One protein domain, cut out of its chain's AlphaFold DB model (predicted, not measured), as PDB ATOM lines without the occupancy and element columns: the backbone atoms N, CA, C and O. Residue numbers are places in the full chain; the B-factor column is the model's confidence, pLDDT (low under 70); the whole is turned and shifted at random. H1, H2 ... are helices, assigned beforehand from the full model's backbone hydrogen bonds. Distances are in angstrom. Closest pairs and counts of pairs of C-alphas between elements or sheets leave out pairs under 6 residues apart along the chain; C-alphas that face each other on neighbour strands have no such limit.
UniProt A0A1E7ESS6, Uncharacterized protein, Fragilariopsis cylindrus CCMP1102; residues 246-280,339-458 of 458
ATOM      1  N   ALA A 246      47.281  28.555  29.318       81.12
ATOM      2  CA  ALA A 246      47.082  28.296  27.894       81.12
ATOM      3  C   ALA A 246      45.589  28.361  27.525       81.12
ATOM      4  O   ALA A 246      45.224  29.105  26.616       81.12
ATOM      5  N   LEU A 247      44.727  27.695  28.300       84.56
ATOM      6  CA  LEU A 247      43.270  27.758  28.139       84.56
ATOM      7  C   LEU A 247      42.728  29.181  28.298       84.56
ATOM      8  O   LEU A 247      41.936  29.641  27.479       84.56
ATOM      9  N   ASN A 248      43.200  29.928  29.299       88.56
ATOM     10  CA  ASN A 248      42.787  31.318  29.478       88.56
ATOM     11  C   ASN A 248      43.217  32.208  28.296       88.56
ATOM     12  O   ASN A 248      42.473  33.094  27.871       88.56
ATOM     13  N   SER A 249      44.404  31.960  27.729       86.44
ATOM     14  CA  SER A 249      44.862  32.643  26.516       86.44
ATOM     15  C   SER A 249      43.967  32.316  25.320       86.44
ATOM     16  O   SER A 249      43.519  33.234  24.631       86.44
ATOM     17  N   LEU A 250      43.643  31.036  25.102       92.31
ATOM     18  CA  LEU A 250      42.725  30.596  24.047       92.31
ATOM     19  C   LEU A 250      41.352  31.255  24.191       92.31
ATOM     20  O   LEU A 250      40.862  31.863  23.241       92.31
ATOM     21  N   SER A 251      40.785  31.215  25.397       94.38
ATOM     22  CA  SER A 251      39.499  31.839  25.713       94.38
ATOM     23  C   SER A 251      39.510  33.339  25.424       94.38
ATOM     24  O   SER A 251      38.614  33.856  24.756       94.38
ATOM     25  N   THR A 252      40.573  34.038  25.832       94.38
ATOM     26  CA  THR A 252      40.732  35.478  25.583       94.38
ATOM     27  C   THR A 252      40.761  35.791  24.084       94.38
ATOM     28  O   THR A 252      40.080  36.716  23.634       94.38
ATOM     29  N   HIS A 253      41.517  35.030  23.287       94.56
ATOM     30  CA  HIS A 253      41.573  35.228  21.835       94.56
ATOM     31  C   HIS A 253      40.239  34.892  21.163       94.56
ATOM     32  O   HIS A 253      39.756  35.672  20.342       94.56
ATOM     33  N   ALA A 254      39.601  33.789  21.553       95.69
ATOM     34  CA  ALA A 254      38.300  33.385  21.032       95.69
ATOM     35  C   ALA A 254      37.213  34.439  21.309       95.69
ATOM     36  O   ALA A 254      36.472  34.816  20.401       95.69
ATOM     37  N   GLN A 255      37.154  34.985  22.528       96.25
ATOM     38  CA  GLN A 255      36.214  36.054  22.884       96.25
ATOM     39  C   GLN A 255      36.445  37.326  22.062       96.25
ATOM     40  O   GLN A 255      35.490  37.919  21.555       96.25
ATOM     41  N   ARG A 256      37.710  37.729  21.884       96.38
ATOM     42  CA  ARG A 256      38.075  38.891  21.060       96.38
ATOM     43  C   ARG A 256      37.667  38.709  19.599       96.38
ATOM     44  O   ARG A 256      37.105  39.626  19.007       96.38
ATOM     45  N   ILE A 257      37.909  37.527  19.036       95.81
ATOM     46  CA  ILE A 257      37.503  37.173  17.672       95.81
ATOM     47  C   ILE A 257      35.981  37.198  17.532       95.81
ATOM     48  O   ILE A 257      35.472  37.806  16.596       95.81
ATOM     49  N   ASN A 258      35.244  36.622  18.483       95.00
ATOM     50  CA  ASN A 258      33.780  36.658  18.481       95.00
ATOM     51  C   ASN A 258      33.235  38.090  18.515       95.00
ATOM     52  O   ASN A 258      32.305  38.416  17.775       95.00
ATOM     53  N   PHE A 259      33.819  38.957  19.345       96.19
ATOM     54  CA  PHE A 259      33.447  40.370  19.403       96.19
ATOM     55  C   PHE A 259      33.701  41.076  18.064       96.19
ATOM     56  O   PHE A 259      32.798  41.709  17.517       96.19
ATOM     57  N   LEU A 260      34.898  40.910  17.490       95.31
ATOM     58  CA  LEU A 260      35.248  41.502  16.197       95.31
ATOM     59  C   LEU A 260      34.383  40.975  15.055       95.31
ATOM     60  O   LEU A 260      34.004  41.744  14.175       95.31
ATOM     61  N   HIS A 261      34.053  39.683  15.060       93.50
ATOM     62  CA  HIS A 261      33.155  39.102  14.072       93.50
ATOM     63  C   HIS A 261      31.781  39.758  14.153       93.50
ATOM     64  O   HIS A 261      31.320  40.278  13.144       93.50
ATOM     65  N   LYS A 262      31.171  39.851  15.341       92.12
ATOM     66  CA  LYS A 262      29.871  40.524  15.525       92.12
ATOM     67  C   LYS A 262      29.885  41.980  15.057       92.12
ATOM     68  O   LYS A 262      28.939  42.413  14.402       92.12
ATOM     69  N   ASP A 263      30.955  42.716  15.341       92.38
ATOM     70  CA  ASP A 263      31.128  44.083  14.840       92.38
ATOM     71  C   ASP A 263      31.187  44.124  13.310       92.38
ATOM     72  O   ASP A 263      30.474  44.913  12.690       92.38
ATOM     73  N   ARG A 264      31.969  43.235  12.683       90.75
ATOM     74  CA  ARG A 264      32.007  43.106  11.218       90.75
ATOM     75  C   ARG A 264      30.616  42.826  10.653       90.75
ATOM     76  O   ARG A 264      30.225  43.476   9.694       90.75
ATOM     77  N   GLN A 265      29.847  41.919  11.262       87.88
ATOM     78  CA  GLN A 265      28.482  41.613  10.815       87.88
ATOM     79  C   GLN A 265      27.573  42.846  10.856       87.88
ATOM     80  O   GLN A 265      26.787  43.059   9.936       87.88
ATOM     81  N   ARG A 266      27.677  43.671  11.906       88.00
ATOM     82  CA  ARG A 266      26.909  44.921  12.017       88.00
ATOM     83  C   ARG A 266      27.276  45.903  10.909       88.00
ATOM     84  O   ARG A 266      26.374  46.413  10.252       88.00
ATOM     85  N   ILE A 267      28.571  46.106  10.662       88.31
ATOM     86  CA  ILE A 267      29.050  47.022   9.615       88.31
ATOM     87  C   ILE A 267      28.603  46.540   8.233       88.31
ATOM     88  O   ILE A 267      28.091  47.332   7.452       88.31
ATOM     89  N   VAL A 268      28.724  45.240   7.944       85.12
ATOM     90  CA  VAL A 268      28.294  44.659   6.661       85.12
ATOM     91  C   VAL A 268      26.790  44.838   6.441       85.12
ATOM     92  O   VAL A 268      26.382  45.248   5.360       85.12
ATOM     93  N   ARG A 269      25.956  44.605   7.464       82.56
ATOM     94  CA  ARG A 269      24.506  44.858   7.369       82.56
ATOM     95  C   ARG A 269      24.199  46.333   7.103       82.56
ATOM     96  O   ARG A 269      23.336  46.628   6.283       82.56
ATOM     97  N   GLY A 270      24.913  47.244   7.768       85.12
ATOM     98  CA  GLY A 270      24.788  48.685   7.536       85.12
ATOM     99  C   GLY A 270      25.184  49.081   6.112       85.12
ATOM    100  O   GLY A 270      24.447  49.800   5.448       85.12
ATOM    101  N   LEU A 271      26.296  48.539   5.610       84.81
ATOM    102  CA  LEU A 271      26.764  48.740   4.238       84.81
ATOM    103  C   LEU A 271      25.762  48.244   3.195       84.81
ATOM    104  O   LEU A 271      25.529  48.932   2.207       84.81
ATOM    105  N   GLN A 272      25.152  47.081   3.415       81.81
ATOM    106  CA  GLN A 272      24.128  46.549   2.515       81.81
ATOM    107  C   GLN A 272      22.868  47.406   2.515       81.81
ATOM    108  O   GLN A 272      22.360  47.735   1.451       81.81
ATOM    109  N   ALA A 273      22.401  47.830   3.692       82.19
ATOM    110  CA  ALA A 273      21.268  48.742   3.790       82.19
ATOM    111  C   ALA A 273      21.559  50.085   3.097       82.19
ATOM    112  O   ALA A 273      20.714  50.590   2.364       82.19
ATOM    113  N   ALA A 274      22.764  50.636   3.283       81.69
ATOM    114  CA  ALA A 274      23.215  51.848   2.603       81.69
ATOM    115  C   ALA A 274      23.254  51.673   1.083       81.69
ATOM    116  O   ALA A 274      22.777  52.534   0.351       81.69
ATOM    117  N   GLN A 275      23.791  50.549   0.611       83.19
ATOM    118  CA  GLN A 275      23.863  50.232  -0.809       83.19
ATOM    119  C   GLN A 275      22.465  50.108  -1.425       83.19
ATOM    120  O   GLN A 275      22.218  50.722  -2.456       83.19
ATOM    121  N   SER A 276      21.532  49.402  -0.776       80.19
ATOM    122  CA  SER A 276      20.145  49.302  -1.251       80.19
ATOM    123  C   SER A 276      19.453  50.665  -1.317       80.19
ATOM    124  O   SER A 276      18.732  50.934  -2.270       80.19
ATOM    125  N   ARG A 277      19.692  51.555  -0.345       78.62
ATOM    126  CA  ARG A 277      19.153  52.926  -0.376       78.62
ATOM    127  C   ARG A 277      19.746  53.764  -1.498       78.62
ATOM    128  O   ARG A 277      19.001  54.405  -2.224       78.62
ATOM    129  N   LEU A 278      21.063  53.702  -1.696       79.88
ATOM    130  CA  LEU A 278      21.713  54.361  -2.830       79.88
ATOM    131  C   LEU A 278      21.165  53.851  -4.163       79.88
ATOM    132  O   LEU A 278      20.944  54.644  -5.067       79.88
ATOM    133  N   GLU A 279      20.911  52.549  -4.294       81.75
ATOM    134  CA  GLU A 279      20.300  51.975  -5.496       81.75
ATOM    135  C   GLU A 279      18.871  52.481  -5.724       81.75
ATOM    136  O   GLU A 279      18.524  52.798  -6.863       81.75
ATOM    137  N   ILE A 280      18.075  52.621  -4.660       79.19
ATOM    138  CA  ILE A 280      16.732  53.222  -4.714       79.19
ATOM    139  C   ILE A 280      16.816  54.708  -5.096       79.19
ATOM    140  O   ILE A 280      16.051  55.158  -5.939       79.19
ATOM    141  N   SER A 339      37.411  52.903  -5.135       44.00
ATOM    142  CA  SER A 339      38.764  52.363  -5.257       44.00
ATOM    143  C   SER A 339      38.661  50.865  -5.583       44.00
ATOM    144  O   SER A 339      37.734  50.211  -5.100       44.00
ATOM    145  N   PRO A 340      39.581  50.281  -6.368       47.94
ATOM    146  CA  PRO A 340      39.526  48.858  -6.700       47.94
ATOM    147  C   PRO A 340      39.357  47.959  -5.467       47.94
ATOM    148  O   PRO A 340      38.753  46.901  -5.567       47.94
ATOM    149  N   ASN A 341      39.822  48.400  -4.292       42.00
ATOM    150  CA  ASN A 341      39.609  47.720  -3.016       42.00
ATOM    151  C   ASN A 341      38.170  47.844  -2.496       42.00
ATOM    152  O   ASN A 341      37.634  46.859  -2.007       42.00
ATOM    153  N   ALA A 342      37.533  49.008  -2.619       43.22
ATOM    154  CA  ALA A 342      36.146  49.223  -2.212       43.22
ATOM    155  C   ALA A 342      35.154  48.521  -3.156       43.22
ATOM    156  O   ALA A 342      34.230  47.871  -2.679       43.22
ATOM    157  N   THR A 343      35.400  48.532  -4.471       45.00
ATOM    158  CA  THR A 343      34.630  47.732  -5.442       45.00
ATOM    159  C   THR A 343      34.785  46.244  -5.155       45.00
ATOM    160  O   THR A 343      33.794  45.536  -5.060       45.00
ATOM    161  N   ARG A 344      36.009  45.780  -4.871       45.75
ATOM    162  CA  ARG A 344      36.274  44.392  -4.470       45.75
ATOM    163  C   ARG A 344      35.697  44.028  -3.106       45.75
ATOM    164  O   ARG A 344      35.605  42.841  -2.836       45.75
ATOM    165  N   CYS A 345      35.344  45.007  -2.269       43.62
ATOM    166  CA  CYS A 345      34.665  44.802  -0.990       43.62
ATOM    167  C   CYS A 345      33.132  44.855  -1.089       43.62
ATOM    168  O   CYS A 345      32.460  44.303  -0.226       43.62
ATOM    169  N   ILE A 346      32.584  45.503  -2.122       47.97
ATOM    170  CA  ILE A 346      31.139  45.619  -2.386       47.97
ATOM    171  C   ILE A 346      30.669  44.531  -3.366       47.97
ATOM    172  O   ILE A 346      29.610  43.953  -3.166       47.97
ATOM    173  N   GLU A 347      31.505  44.122  -4.328       50.41
ATOM    174  CA  GLU A 347      31.344  42.881  -5.111       50.41
ATOM    175  C   GLU A 347      31.477  41.607  -4.235       50.41
ATOM    176  O   GLU A 347      31.327  40.481  -4.718       50.41
ATOM    177  N   LEU A 348      31.699  41.766  -2.920       46.53
ATOM    178  CA  LEU A 348      31.583  40.721  -1.895       46.53
ATOM    179  C   LEU A 348      30.128  40.391  -1.524       46.53
ATOM    180  O   LEU A 348      29.881  39.909  -0.423       46.53
ATOM    181  N   ASP A 349      29.185  40.440  -2.465       42.09
ATOM    182  CA  ASP A 349      28.049  39.496  -2.422       42.09
ATOM    183  C   ASP A 349      28.540  38.034  -2.269       42.09
ATOM    184  O   ASP A 349      27.818  37.148  -1.814       42.09
ATOM    185  N   ASN A 350      29.830  37.797  -2.533       43.34
ATOM    186  CA  ASN A 350      30.598  36.633  -2.117       43.34
ATOM    187  C   ASN A 350      31.380  36.855  -0.800       43.34
ATOM    188  O   ASN A 350      32.599  36.717  -0.782       43.34
ATOM    189  N   TYR A 351      30.721  37.122   0.335       43.53
ATOM    190  CA  TYR A 351      31.313  36.977   1.684       43.53
ATOM    191  C   TYR A 351      31.495  35.496   2.085       43.53
ATOM    192  O   TYR A 351      31.056  35.043   3.141       43.53
ATOM    193  N   GLY A 352      32.136  34.694   1.241       38.69
ATOM    194  CA  GLY A 352      32.637  33.368   1.628       38.69
ATOM    195  C   GLY A 352      31.587  32.288   1.834       38.69
ATOM    196  O   GLY A 352      31.949  31.183   2.214       38.69
ATOM    197  N   LEU A 353      30.319  32.572   1.560       36.00
ATOM    198  CA  LEU A 353      29.218  31.621   1.504       36.00
ATOM    199  C   LEU A 353      28.231  32.202   0.491       36.00
ATOM    200  O   LEU A 353      27.883  33.371   0.570       36.00
ATOM    201  N   THR A 354      27.775  31.466  -0.517       39.78
ATOM    202  CA  THR A 354      26.462  30.799  -0.409       39.78
ATOM    203  C   THR A 354      25.724  31.117   0.914       39.78
ATOM    204  O   THR A 354      25.602  30.298   1.812       39.78
ATOM    205  N   THR A 355      25.336  32.387   1.068       41.09
ATOM    206  CA  THR A 355      24.265  32.923   1.926       41.09
ATOM    207  C   THR A 355      24.311  32.803   3.469       41.09
ATOM    208  O   THR A 355      23.293  33.128   4.072       41.09
ATOM    209  N   SER A 356      25.391  32.431   4.195       51.53
ATOM    210  CA  SER A 356      25.252  32.286   5.681       51.53
ATOM    211  C   SER A 356      26.354  32.729   6.681       51.53
ATOM    212  O   SER A 356      25.986  33.108   7.787       51.53
ATOM    213  N   SER A 357      27.666  32.788   6.421       50.56
ATOM    214  CA  SER A 357      28.669  32.988   7.525       50.56
ATOM    215  C   SER A 357      28.755  34.426   7.998       50.56
ATOM    216  O   SER A 357      28.990  34.677   9.178       50.56
ATOM    217  N   ALA A 358      28.545  35.383   7.096       56.84
ATOM    218  CA  ALA A 358      28.519  36.797   7.445       56.84
ATOM    219  C   ALA A 358      27.328  37.159   8.351       56.84
ATOM    220  O   ALA A 358      27.335  38.220   8.962       56.84
ATOM    221  N   TYR A 359      26.334  36.279   8.502       65.25
ATOM    222  CA  TYR A 359      25.150  36.529   9.333       65.25
ATOM    223  C   TYR A 359      25.015  35.581  10.518       65.25
ATOM    224  O   TYR A 359      24.254  35.879  11.439       65.25
ATOM    225  N   VAL A 360      25.764  34.479  10.517       78.06
ATOM    226  CA  VAL A 360      25.754  33.480  11.584       78.06
ATOM    227  C   VAL A 360      26.883  33.768  12.572       78.06
ATOM    228  O   VAL A 360      28.013  34.081  12.197       78.06
ATOM    229  N   ASP A 361      26.563  33.711  13.862       87.88
ATOM    230  CA  ASP A 361      27.550  33.862  14.932       87.88
ATOM    231  C   ASP A 361      28.566  32.710  14.894       87.88
ATOM    232  O   ASP A 361      28.186  31.556  14.677       87.88
ATOM    233  N   LEU A 362      29.843  32.992  15.164       89.12
ATOM    234  CA  LEU A 362      30.897  31.967  15.145       89.12
ATOM    235  C   LEU A 362      30.600  30.827  16.121       89.12
ATOM    236  O   LEU A 362      30.838  29.674  15.786       89.12
ATOM    237  N   THR A 363      30.000  31.132  17.275       90.81
ATOM    238  CA  THR A 363      29.553  30.134  18.261       90.81
ATOM    239  C   THR A 363      28.496  29.182  17.697       90.81
ATOM    240  O   THR A 363      28.412  28.020  18.078       90.81
ATOM    241  N   SER A 364      27.638  29.670  16.798       88.62
ATOM    242  CA  SER A 364      26.623  28.829  16.156       88.62
ATOM    243  C   SER A 364      27.255  27.967  15.065       88.62
ATOM    244  O   SER A 364      26.948  26.783  14.965       88.62
ATOM    245  N   MET A 365      28.191  28.534  14.293       85.25
ATOM    246  CA  MET A 365      28.970  27.776  13.310       85.25
ATOM    247  C   MET A 365      29.804  26.675  13.972       85.25
ATOM    248  O   MET A 365      29.825  25.551  13.472       85.25
ATOM    249  N   SER A 366      30.451  26.974  15.104       90.19
ATOM    250  CA  SER A 366      31.281  26.011  15.826       90.19
ATOM    251  C   SER A 366      30.453  24.855  16.377       90.19
ATOM    252  O   SER A 366      30.883  23.718  16.240       90.19
ATOM    253  N   LYS A 367      29.244  25.101  16.899       89.56
ATOM    254  CA  LYS A 367      28.321  24.035  17.334       89.56
ATOM    255  C   LYS A 367      27.933  23.096  16.196       89.56
ATOM    256  O   LYS A 367      28.070  21.888  16.336       89.56
ATOM    257  N   VAL A 368      27.543  23.644  15.043       88.00
ATOM    258  CA  VAL A 368      27.215  22.832  13.857       88.00
ATOM    259  C   VAL A 368      28.432  22.036  13.376       88.00
ATOM    260  O   VAL A 368      28.301  20.903  12.916       88.00
ATOM    261  N   LEU A 369      29.631  22.621  13.458       85.56
ATOM    262  CA  LEU A 369      30.864  21.918  13.121       85.56
ATOM    263  C   LEU A 369      31.158  20.792  14.122       85.56
ATOM    264  O   LEU A 369      31.472  19.687  13.691       85.56
ATOM    265  N   LEU A 370      31.008  21.042  15.424       87.62
ATOM    266  CA  LEU A 370      31.178  20.046  16.484       87.62
ATOM    267  C   LEU A 370      30.230  18.855  16.288       87.62
ATOM    268  O   LEU A 370      30.696  17.721  16.288       87.62
ATOM    269  N   GLU A 371      28.946  19.105  16.023       86.88
ATOM    270  CA  GLU A 371      27.946  18.064  15.730       86.88
ATOM    271  C   GLU A 371      28.337  17.222  14.504       86.88
ATOM    272  O   GLU A 371      28.244  15.998  14.512       86.88
ATOM    273  N   LYS A 372      28.846  17.855  13.439       84.44
ATOM    274  CA  LYS A 372      29.313  17.132  12.242       84.44
ATOM    275  C   LYS A 372      30.576  16.311  12.496       84.44
ATOM    276  O   LYS A 372      30.778  15.283  11.849       84.44
ATOM    277  N   LEU A 373      31.445  16.787  13.385       82.56
ATOM    278  CA  LEU A 373      32.694  16.122  13.734       82.56
ATOM    279  C   LEU A 373      32.509  15.045  14.811       82.56
ATOM    280  O   LEU A 373      33.387  14.194  14.947       82.56
ATOM    281  N   GLU A 374      31.373  15.018  15.513       89.00
ATOM    282  CA  GLU A 374      31.070  14.089  16.609       89.00
ATOM    283  C   GLU A 374      31.388  12.626  16.262       89.00
ATOM    284  O   GLU A 374      31.985  11.909  17.058       89.00
ATOM    285  N   HIS A 375      31.079  12.185  15.041       89.06
ATOM    286  CA  HIS A 375      31.298  10.798  14.615       89.06
ATOM    287  C   HIS A 375      32.767  10.424  14.356       89.06
ATOM    288  O   HIS A 375      33.090   9.240  14.259       89.06
ATOM    289  N   PHE A 376      33.655  11.409  14.210       86.00
ATOM    290  CA  PHE A 376      35.063  11.198  13.859       86.00
ATOM    291  C   PHE A 376      36.002  11.274  15.065       86.00
ATOM    292  O   PHE A 376      37.138  10.800  14.993       86.00
ATOM    293  N   TYR A 377      35.533  11.840  16.176       87.88
ATOM    294  CA  TYR A 377      36.299  11.995  17.405       87.88
ATOM    295  C   TYR A 377      35.649  11.196  18.534       87.88
ATOM    296  O   TYR A 377      34.467  10.879  18.510       87.88
ATOM    297  N   SER A 378      36.424  10.820  19.550       90.38
ATOM    298  CA  SER A 378      35.824  10.161  20.717       90.38
ATOM    299  C   SER A 378      35.073  11.142  21.612       90.38
ATOM    300  O   SER A 378      35.535  12.284  21.725       90.38
ATOM    301  N   PRO A 379      34.142  10.639  22.440       89.88
ATOM    302  CA  PRO A 379      33.475  11.425  23.479       89.88
ATOM    303  C   PRO A 379      34.443  12.246  24.345       89.88
ATOM    304  O   PRO A 379      34.295  13.455  24.459       89.88
ATOM    305  N   THR A 380      35.541  11.639  24.811       88.88
ATOM    306  CA  THR A 380      36.522  12.325  25.673       88.88
ATOM    307  C   THR A 380      37.230  13.511  25.021       88.88
ATOM    308  O   THR A 380      37.718  14.373  25.734       88.88
ATOM    309  N   ARG A 381      37.328  13.567  23.684       85.88
ATOM    310  CA  ARG A 381      37.917  14.713  22.963       85.88
ATOM    311  C   ARG A 381      36.868  15.794  22.730       85.88
ATOM    312  O   ARG A 381      37.193  16.970  22.844       85.88
ATOM    313  N   LEU A 382      35.638  15.392  22.425       85.81
ATOM    314  CA  LEU A 382      34.514  16.301  22.213       85.81
ATOM    315  C   LEU A 382      34.187  17.113  23.472       85.81
ATOM    316  O   LEU A 382      33.786  18.263  23.363       85.81
ATOM    317  N   GLU A 383      34.424  16.536  24.651       88.12
ATOM    318  CA  GLU A 383      34.237  17.196  25.948       88.12
ATOM    319  C   GLU A 383      35.359  18.190  26.312       88.12
ATOM    320  O   GLU A 383      35.238  18.910  27.301       88.12
ATOM    321  N   THR A 384      36.461  18.251  25.549       88.00
ATOM    322  CA  THR A 384      37.572  19.169  25.866       88.00
ATOM    323  C   THR A 384      37.329  20.580  25.338       88.00
ATOM    324  O   THR A 384      37.070  20.762  24.149       88.00
ATOM    325  N   GLU A 385      37.534  21.590  26.192       91.31
ATOM    326  CA  GLU A 385      37.471  23.012  25.803       91.31
ATOM    327  C   GLU A 385      38.446  23.344  24.659       91.31
ATOM    328  O   GLU A 385      38.121  24.105  23.750       91.31
ATOM    329  N   ASP A 386      39.627  22.715  24.639       88.75
ATOM    330  CA  ASP A 386      40.609  22.878  23.561       88.75
ATOM    331  C   ASP A 386      40.034  22.542  22.179       88.75
ATOM    332  O   ASP A 386      40.356  23.206  21.190       88.75
ATOM    333  N   PHE A 387      39.190  21.510  22.097       91.31
ATOM    334  CA  PHE A 387      38.575  21.095  20.841       91.31
ATOM    335  C   PHE A 387      37.490  22.075  20.382       91.31
ATOM    336  O   PHE A 387      37.354  22.331  19.183       91.31
ATOM    337  N   GLU A 388      36.765  22.684  21.322       93.88
ATOM    338  CA  GLU A 388      35.826  23.765  21.018       93.88
ATOM    339  C   GLU A 388      36.560  24.975  20.415       93.88
ATOM    340  O   GLU A 388      36.162  25.477  19.358       93.88
ATOM    341  N   TYR A 389      37.678  25.398  21.017       95.50
ATOM    342  CA  TYR A 389      38.499  26.492  20.482       95.50
ATOM    343  C   TYR A 389      39.143  26.144  19.137       95.50
ATOM    344  O   TYR A 389      39.257  27.008  18.264       95.50
ATOM    345  N   GLU A 390      39.531  24.882  18.933       93.12
ATOM    346  CA  GLU A 390      40.018  24.392  17.645       93.12
ATOM    347  C   GLU A 390      38.940  24.568  16.566       93.12
ATOM    348  O   GLU A 390      39.192  25.219  15.548       93.12
ATOM    349  N   CYS A 391      37.718  24.091  16.812       92.94
ATOM    350  CA  CYS A 391      36.586  24.245  15.896       92.94
ATOM    351  C   CYS A 391      36.239  25.718  15.633       92.94
ATOM    352  O   CYS A 391      35.980  26.105  14.488       92.94
ATOM    353  N   LEU A 392      36.280  26.563  16.666       94.75
ATOM    354  CA  LEU A 392      36.071  28.004  16.528       94.75
ATOM    355  C   LEU A 392      37.144  28.646  15.641       94.75
ATOM    356  O   LEU A 392      36.806  29.459  14.782       94.75
ATOM    357  N   SER A 393      38.415  28.256  15.791       95.62
ATOM    358  CA  SER A 393      39.512  28.763  14.954       95.62
ATOM    359  C   SER A 393      39.298  28.447  13.469       95.62
ATOM    360  O   SER A 393      39.540  29.298  12.612       95.62
ATOM    361  N   TRP A 394      38.759  27.266  13.159       92.94
ATOM    362  CA  TRP A 394      38.404  26.866  11.797       92.94
ATOM    363  C   TRP A 394      37.241  27.686  11.241       92.94
ATOM    364  O   TRP A 394      37.316  28.184  10.117       92.94
ATOM    365  N   CYS A 395      36.195  27.895  12.042       93.06
ATOM    366  CA  CYS A 395      35.065  28.740  11.653       93.06
ATOM    367  C   CYS A 395      35.504  30.193  11.410       93.06
ATOM    368  O   CYS A 395      35.076  30.820  10.441       93.06
ATOM    369  N   ALA A 396      36.398  30.715  12.255       93.56
ATOM    370  CA  ALA A 396      36.968  32.048  12.107       93.56
ATOM    371  C   ALA A 396      37.796  32.172  10.819       93.56
ATOM    372  O   ALA A 396      37.588  33.125  10.065       93.56
ATOM    373  N   LEU A 397      38.657  31.192  10.511       93.12
ATOM    374  CA  LEU A 397      39.405  31.144   9.251       93.12
ATOM    375  C   LEU A 397      38.465  31.121   8.045       93.12
ATOM    376  O   LEU A 397      38.631  31.910   7.118       93.12
ATOM    377  N   GLN A 398      37.436  30.275   8.076       88.25
ATOM    378  CA  GLN A 398      36.476  30.181   6.980       88.25
ATOM    379  C   GLN A 398      35.681  31.482   6.786       88.25
ATOM    380  O   GLN A 398      35.433  31.890   5.655       88.25
ATOM    381  N   SER A 399      35.361  32.199   7.870       87.25
ATOM    382  CA  SER A 399      34.723  33.527   7.806       87.25
ATOM    383  C   SER A 399      35.607  34.628   7.194       87.25
ATOM    384  O   SER A 399      35.122  35.722   6.885       87.25
ATOM    385  N   LEU A 400      36.911  34.368   7.071       89.25
ATOM    386  CA  LEU A 400      37.922  35.292   6.562       89.25
ATOM    387  C   LEU A 400      38.553  34.831   5.244       89.25
ATOM    388  O   LEU A 400      39.274  35.611   4.631       89.25
ATOM    389  N   GLN A 401      38.276  33.610   4.782       86.88
ATOM    390  CA  GLN A 401      38.990  32.956   3.681       86.88
ATOM    391  C   GLN A 401      39.062  33.793   2.396       86.88
ATOM    392  O   GLN A 401      40.059  33.736   1.690       86.88
ATOM    393  N   ILE A 402      38.028  34.577   2.087       81.81
ATOM    394  CA  ILE A 402      38.001  35.417   0.876       81.81
ATOM    395  C   ILE A 402      38.813  36.707   1.033       81.81
ATOM    396  O   ILE A 402      39.302  37.254   0.049       81.81
ATOM    397  N   TYR A 403      38.975  37.185   2.265       84.69
ATOM    398  CA  TYR A 403      39.735  38.393   2.569       84.69
ATOM    399  C   TYR A 403      41.229  38.109   2.767       84.69
ATOM    400  O   TYR A 403      42.073  38.952   2.467       84.69
ATOM    401  N   LEU A 404      41.561  36.924   3.278       87.56
ATOM    402  CA  LEU A 404      42.941  36.528   3.523       87.56
ATOM    403  C   LEU A 404      43.690  36.287   2.214       87.56
ATOM    404  O   LEU A 404      43.190  35.663   1.278       87.56
ATOM    405  N   SER A 405      44.938  36.741   2.178       89.81
ATOM    406  CA  SER A 405      45.872  36.365   1.127       89.81
ATOM    407  C   SER A 405      46.162  34.855   1.176       89.81
ATOM    408  O   SER A 405      46.120  34.247   2.249       89.81
ATOM    409  N   PRO A 406      46.521  34.226   0.042       90.56
ATOM    410  CA  PRO A 406      46.890  32.811   0.023       90.56
ATOM    411  C   PRO A 406      48.018  32.457   1.003       90.56
ATOM    412  O   PRO A 406      48.016  31.357   1.548       90.56
ATOM    413  N   SER A 407      48.948  33.387   1.259       92.50
ATOM    414  CA  SER A 407      49.992  33.233   2.276       92.50
ATOM    415  C   SER A 407      49.422  33.225   3.691       92.50
ATOM    416  O   SER A 407      49.725  32.311   4.436       92.50
ATOM    417  N   GLU A 408      48.528  34.150   4.054       90.81
ATOM    418  CA  GLU A 408      47.923  34.163   5.399       90.81
ATOM    419  C   GLU A 408      47.073  32.903   5.654       90.81
ATOM    420  O   GLU A 408      47.063  32.369   6.762       90.81
ATOM    421  N   ILE A 409      46.388  32.393   4.621       90.50
ATOM    422  CA  ILE A 409      45.677  31.108   4.695       90.50
ATOM    423  C   ILE A 409      46.676  29.964   4.897       90.50
ATOM    424  O   ILE A 409      46.447  29.093   5.734       90.50
ATOM    425  N   HIS A 410      47.776  29.955   4.141       89.38
ATOM    426  CA  HIS A 410      48.822  28.947   4.289       89.38
ATOM    427  C   HIS A 410      49.427  28.969   5.697       89.38
ATOM    428  O   HIS A 410      49.543  27.914   6.319       89.38
ATOM    429  N   ASP A 411      49.720  30.153   6.226       89.69
ATOM    430  CA  ASP A 411      50.292  30.336   7.555       89.69
ATOM    431  C   ASP A 411      49.339  29.796   8.632       89.69
ATOM    432  O   ASP A 411      49.738  28.977   9.461       89.69
ATOM    433  N   ALA A 412      48.053  30.154   8.554       90.88
ATOM    434  CA  ALA A 412      47.027  29.702   9.493       90.88
ATOM    435  C   ALA A 412      46.781  28.179   9.462       90.88
ATOM    436  O   ALA A 412      46.429  27.582  10.488       90.88
ATOM    437  N   LEU A 413      46.926  27.548   8.291       87.12
ATOM    438  CA  LEU A 413      46.657  26.121   8.087       87.12
ATOM    439  C   LEU A 413      47.865  25.221   8.351       87.12
ATOM    440  O   LEU A 413      47.699  24.152   8.936       87.12
ATOM    441  N   TYR A 414      49.046  25.626   7.884       81.25
ATOM    442  CA  TYR A 414      50.221  24.758   7.780       81.25
ATOM    443  C   TYR A 414      51.389  25.197   8.658       81.25
ATOM    444  O   TYR A 414      52.155  24.338   9.088       81.25
ATOM    445  N   ILE A 415      51.549  26.501   8.910       80.38
ATOM    446  CA  ILE A 415      52.666  27.008   9.719       80.38
ATOM    447  C   ILE A 415      52.297  27.021  11.201       80.38
ATOM    448  O   ILE A 415      53.125  26.651  12.032       80.38
ATOM    449  N   CYS A 416      51.064  27.404  11.541       85.44
ATOM    450  CA  CYS A 416      50.593  27.384  12.921       85.44
ATOM    451  C   CYS A 416      50.721  25.986  13.528       85.44
ATOM    452  O   CYS A 416      50.125  25.020  13.046       85.44
ATOM    453  N   THR A 417      51.448  25.905  14.639       81.88
ATOM    454  CA  THR A 417      51.662  24.648  15.362       81.88
ATOM    455  C   THR A 417      50.536  24.356  16.349       81.88
ATOM    456  O   THR A 417      50.310  23.203  16.716       81.88
ATOM    457  N   ASN A 418      49.812  25.396  16.773       87.62
ATOM    458  CA  ASN A 418      48.760  25.300  17.775       87.62
ATOM    459  C   ASN A 418      47.579  26.248  17.498       87.62
ATOM    460  O   ASN A 418      47.661  27.203  16.723       87.62
ATOM    461  N   THR A 419      46.456  25.974  18.168       91.81
ATOM    462  CA  THR A 419      45.209  26.745  18.049       91.81
ATOM    463  C   THR A 419      45.374  28.203  18.485       91.81
ATOM    464  O   THR A 419      44.731  29.079  17.914       91.81
ATOM    465  N   CYS A 420      46.236  28.486  19.466       92.12
ATOM    466  CA  CYS A 420      46.426  29.843  19.982       92.12
ATOM    467  C   CYS A 420      47.080  30.746  18.934       92.12
ATOM    468  O   CYS A 420      46.556  31.821  18.660       92.12
ATOM    469  N   GLU A 421      48.155  30.277  18.297       91.94
ATOM    470  CA  GLU A 421      48.818  30.966  17.181       91.94
ATOM    471  C   GLU A 421      47.840  31.228  16.036       91.94
ATOM    472  O   GLU A 421      47.764  32.342  15.520       91.94
ATOM    473  N   ARG A 422      47.029  30.224  15.674       94.69
ATOM    474  CA  ARG A 422      46.022  30.392  14.622       94.69
ATOM    475  C   ARG A 422      45.008  31.474  14.991       94.69
ATOM    476  O   ARG A 422      44.711  32.334  14.168       94.69
ATOM    477  N   LEU A 423      44.479  31.451  16.214       95.31
ATOM    478  CA  LEU A 423      43.539  32.470  16.686       95.31
ATOM    479  C   LEU A 423      44.185  33.865  16.716       95.31
ATOM    480  O   LEU A 423      43.529  34.836  16.355       95.31
ATOM    481  N   GLU A 424      45.458  33.985  17.086       95.12
ATOM    482  CA  GLU A 424      46.184  35.259  17.073       95.12
ATOM    483  C   GLU A 424      46.321  35.833  15.651       95.12
ATOM    484  O   GLU A 424      45.961  36.990  15.415       95.12
ATOM    485  N   ILE A 425      46.729  35.014  14.673       94.31
ATOM    486  CA  ILE A 425      46.786  35.421  13.257       94.31
ATOM    487  C   ILE A 425      45.401  35.867  12.770       94.31
ATOM    488  O   ILE A 425      45.250  36.941  12.177       94.31
ATOM    489  N   LEU A 426      44.367  35.073  13.056       95.75
ATOM    490  CA  LEU A 426      42.995  35.375  12.650       95.75
ATOM    491  C   LEU A 426      42.450  36.636  13.327       95.75
ATOM    492  O   LEU A 426      41.728  37.405  12.694       95.75
ATOM    493  N   TYR A 427      42.815  36.891  14.582       96.69
ATOM    494  CA  TYR A 427      42.471  38.118  15.294       96.69
ATOM    495  C   TYR A 427      43.043  39.352  14.588       96.69
ATOM    496  O   TYR A 427      42.305  40.304  14.318       96.69
ATOM    497  N   HIS A 428      44.325  39.324  14.215       96.12
ATOM    498  CA  HIS A 428      44.948  40.417  13.468       96.12
ATOM    499  C   HIS A 428      44.295  40.629  12.098       96.12
ATOM    500  O   HIS A 428      44.008  41.770  11.722       96.12
ATOM    501  N   ALA A 429      43.971  39.544  11.395       94.56
ATOM    502  CA  ALA A 429      43.236  39.618  10.139       94.56
ATOM    503  C   ALA A 429      41.831  40.225  10.306       94.56
ATOM    504  O   ALA A 429      41.420  41.055   9.494       94.56
ATOM    505  N   MET A 430      41.101  39.878  11.375       94.31
ATOM    506  CA  MET A 430      39.788  40.466  11.663       94.31
ATOM    507  C   MET A 430      39.864  41.962  11.963       94.31
ATOM    508  O   MET A 430      38.993  42.700  11.509       94.31
ATOM    509  N   ILE A 431      40.883  42.418  12.700       96.12
ATOM    510  CA  ILE A 431      41.094  43.852  12.957       96.12
ATOM    511  C   ILE A 431      41.325  44.598  11.650       96.12
ATOM    512  O   ILE A 431      40.679  45.618  11.404       96.12
ATOM    513  N   LYS A 432      42.234  44.084  10.818       94.00
ATOM    514  CA  LYS A 432      42.564  44.681   9.525       94.00
ATOM    515  C   LYS A 432      41.309  44.801   8.657       94.00
ATOM    516  O   LYS A 432      40.974  45.896   8.220       94.00
ATOM    517  N   HIS A 433      40.545  43.715   8.540       91.12
ATOM    518  CA  HIS A 433      39.299  43.719   7.783       91.12
ATOM    519  C   HIS A 433      38.244  44.666   8.374       91.12
ATOM    520  O   HIS A 433      37.590  45.387   7.630       91.12
ATOM    521  N   LYS A 434      38.078  44.712   9.704       92.56
ATOM    522  CA  LYS A 434      37.150  45.648  10.363       92.56
ATOM    523  C   LYS A 434      37.492  47.102  10.026       92.56
ATOM    524  O   LYS A 434      36.584  47.890   9.775       92.56
ATOM    525  N   ARG A 435      38.777  47.461  10.028       94.19
ATOM    526  CA  ARG A 435      39.229  48.810   9.665       94.19
ATOM    527  C   ARG A 435      38.878  49.134   8.214       94.19
ATOM    528  O   ARG A 435      38.274  50.170   7.968       94.19
ATOM    529  N   ASP A 436      39.171  48.220   7.294       89.25
ATOM    530  CA  ASP A 436      38.865  48.411   5.873       89.25
ATOM    531  C   ASP A 436      37.338  48.534   5.642       89.25
ATOM    532  O   ASP A 436      36.886  49.387   4.881       89.25
ATOM    533  N   LEU A 437      36.514  47.762   6.368       88.06
ATOM    534  CA  LEU A 437      35.049  47.892   6.343       88.06
ATOM    535  C   LEU A 437      34.561  49.248   6.871       88.06
ATOM    536  O   LEU A 437      33.612  49.803   6.321       88.06
ATOM    537  N   HIS A 438      35.190  49.792   7.917       91.56
ATOM    538  CA  HIS A 438      34.857  51.128   8.418       91.56
ATOM    539  C   HIS A 438      35.167  52.224   7.394       91.56
ATOM    540  O   HIS A 438      34.357  53.133   7.236       91.56
ATOM    541  N   GLU A 439      36.293  52.129   6.682       90.81
ATOM    542  CA  GLU A 439      36.646  53.081   5.620       90.81
ATOM    543  C   GLU A 439      35.596  53.070   4.495       90.81
ATOM    544  O   GLU A 439      35.149  54.123   4.041       90.81
ATOM    545  N   ILE A 440      35.126  51.882   4.101       87.94
ATOM    546  CA  ILE A 440      34.065  51.740   3.093       87.94
ATOM    547  C   ILE A 440      32.733  52.280   3.618       87.94
ATOM    548  O   ILE A 440      32.018  52.960   2.888       87.94
ATOM    549  N   ALA A 441      32.401  52.013   4.882       88.75
ATOM    550  CA  ALA A 441      31.178  52.518   5.499       88.75
ATOM    551  C   ALA A 441      31.162  54.047   5.576       88.75
ATOM    552  O   ALA A 441      30.142  54.652   5.264       88.75
ATOM    553  N   GLN A 442      32.294  54.682   5.883       91.06
ATOM    554  CA  GLN A 442      32.429  56.139   5.823       91.06
ATOM    555  C   GLN A 442      32.263  56.674   4.394       91.06
ATOM    556  O   GLN A 442      31.542  57.650   4.183       91.06
ATOM    557  N   ALA A 443      32.867  56.017   3.399       88.06
ATOM    558  CA  ALA A 443      32.689  56.397   1.999       88.06
ATOM    559  C   ALA A 443      31.214  56.288   1.565       88.06
ATOM    560  O   ALA A 443      30.667  57.225   0.995       88.06
ATOM    561  N   LYS A 444      30.523  55.204   1.930       86.38
ATOM    562  CA  LYS A 444      29.091  55.026   1.638       86.38
ATOM    563  C   LYS A 444      28.196  56.015   2.385       86.38
ATOM    564  O   LYS A 444      27.228  56.500   1.809       86.38
ATOM    565  N   SER A 445      28.539  56.364   3.624       88.50
ATOM    566  CA  SER A 445      27.835  57.408   4.381       88.50
ATOM    567  C   SER A 445      27.921  58.755   3.671       88.50
ATOM    568  O   SER A 445      26.918  59.444   3.536       88.50
ATOM    569  N   THR A 446      29.106  59.119   3.169       89.44
ATOM    570  CA  THR A 446      29.276  60.384   2.438       89.44
ATOM    571  C   THR A 446      28.552  60.369   1.089       89.44
ATOM    572  O   THR A 446      27.977  61.386   0.713       89.44
ATOM    573  N   GLU A 447      28.499  59.230   0.388       86.75
ATOM    574  CA  GLU A 447      27.651  59.057  -0.804       86.75
ATOM    575  C   GLU A 447      26.164  59.296  -0.491       86.75
ATOM    576  O   GLU A 447      25.528  60.079  -1.192       86.75
ATOM    577  N   LEU A 448      25.631  58.701   0.583       84.38
ATOM    578  CA  LEU A 448      24.235  58.897   1.006       84.38
ATOM    579  C   LEU A 448      23.928  60.362   1.335       84.38
ATOM    580  O   LEU A 448      22.949  60.913   0.828       84.38
ATOM    581  N   MET A 449      24.807  61.016   2.102       85.62
ATOM    582  CA  MET A 449      24.662  62.439   2.426       85.62
ATOM    583  C   MET A 449      24.637  63.308   1.163       85.62
ATOM    584  O   MET A 449      23.844  64.242   1.067       85.62
ATOM    585  N   ASN A 450      25.465  62.985   0.166       86.06
ATOM    586  CA  ASN A 450      25.488  63.704  -1.110       86.06
ATOM    587  C   ASN A 450      24.214  63.481  -1.945       86.06
ATOM    588  O   ASN A 450      23.862  64.342  -2.750       86.06
ATOM    589  N   CYS A 451      23.516  62.359  -1.752       83.44
ATOM    590  CA  CYS A 451      22.211  62.083  -2.357       83.44
ATOM    591  C   CYS A 451      21.043  62.781  -1.637       83.44
ATOM    592  O   CYS A 451      19.906  62.668  -2.088       83.44
ATOM    593  N   GLY A 452      21.300  63.514  -0.548       82.44
ATOM    594  CA  GLY A 452      20.259  64.152   0.261       82.44
ATOM    595  C   GLY A 452      19.585  63.206   1.259       82.44
ATOM    596  O   GLY A 452      18.633  63.614   1.922       82.44
ATOM    597  N   GLU A 453      20.080  61.973   1.404       74.25
ATOM    598  CA  GLU A 453      19.700  61.101   2.510       74.25
ATOM    599  C   GLU A 453      20.588  61.408   3.720       74.25
ATOM    600  O   GLU A 453      21.760  61.032   3.782       74.25
ATOM    601  N   GLU A 454      20.035  62.101   4.712       65.38
ATOM    602  CA  GLU A 454      20.703  62.284   5.999       65.38
ATOM    603  C   GLU A 454      20.660  60.965   6.781       65.38
ATOM    604  O   GLU A 454      19.655  60.614   7.399       65.38
ATOM    605  N   CYS A 455      21.748  60.196   6.739       60.44
ATOM    606  CA  CYS A 455      21.925  59.029   7.597       60.44
ATOM    607  C   CYS A 455      23.353  58.940   8.125       60.44
ATOM    608  O   CYS A 455      24.304  58.765   7.360       60.44
ATOM    609  N   ASP A 456      23.470  58.967   9.451       59.31
ATOM    610  CA  ASP A 456      24.654  58.491  10.152       59.31
ATOM    611  C   ASP A 456      24.591  56.959  10.215       59.31
ATOM    612  O   ASP A 456      23.696  56.371  10.822       59.31
ATOM    613  N   LEU A 457      25.538  56.291   9.551       56.72
ATOM    614  CA  LEU A 457      25.674  54.827   9.564       56.72
ATOM    615  C   LEU A 457      26.225  54.270  10.896       56.72
ATOM    616  O   LEU A 457      26.440  53.058  10.999       56.72
ATOM    617  N   PHE A 458      26.469  55.133  11.890       55.03
ATOM    618  CA  PHE A 458      27.185  54.820  13.129       55.03
ATOM    619  C   PHE A 458      26.435  55.226  14.391       55.03
ATOM    620  O   PHE A 458      25.960  56.381  14.454       55.03
TER     621      PHE A 458
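AT A GLANCE: This is residues 246 to 280 and 339 to 458 of the 458 residues of an uncharacterized protein of Fragilariopsis cylindrus CCMP1102 (UniProt A0A1E7ESS6). Two long helices, H1 and H7, run side by side the same way along a rod, and shorter helices gather round the end where both begin: H5 packs on the two, H3 crosses H5, and H6 folds against H7. H2 lies beside the later half of H7. The printed part has 155 residues and seven named helices, H1 to H7 in chain order, with no named strand: all helix. It is only just compact, close to loose, with a radius of gyration of the C-alphas of 17.5 A and spans of 60 by 27 by 26 A.

HOW THE PARTS SIT: H1, residues 246 to 280, H5, residues 385 to 398, and H7, residues 419 to 450, form a bundle, three helices side by side. H1 and H7 touch at a shallow tilt of 22 degrees, the closest C-alphas being Leu 250 and Cys 420, 5.5 A. H5 touches residues 247 to 257 of H1, closest at the C-alphas of Tyr 389 and Leu 250, 6.9 A. H2, residues 340 to 346, is close to but not clearly touching H7, with the C-alphas of Ala 342 and Ile 440 closest, 6.2 A. H3, residues 362 to 373, touches H5, with the C-alphas of Ser 366 and Leu 392 closest, 5.2 A. H4, residues 379 to 382, touches no helix. H6, residues 406 to 415, makes a helical hairpin with H7, closest at the C-alphas of Ala 412 and Arg 422, 5.3 A. Every O i to N i+4 pair is within hydrogen-bond range in H1, H2, H3, H5, H6 and H7; H4 is too short for one.

IN THESE COORDINATES: H1 measures 51.0 A from C-alpha 246 at (47.082, 28.296, 27.894), H5 20.2 A, and H7 46.1 A to C-alpha 450 at (25.488, 63.704, -1.110).

THE WHOLE: Residues 281 to 338 are not printed, a gap of 22.1 A between C-alphas 280 and 339. The link from H2 to H3 is long. pLDDT is under 70 at residues 339 to 359 and 454 to 458.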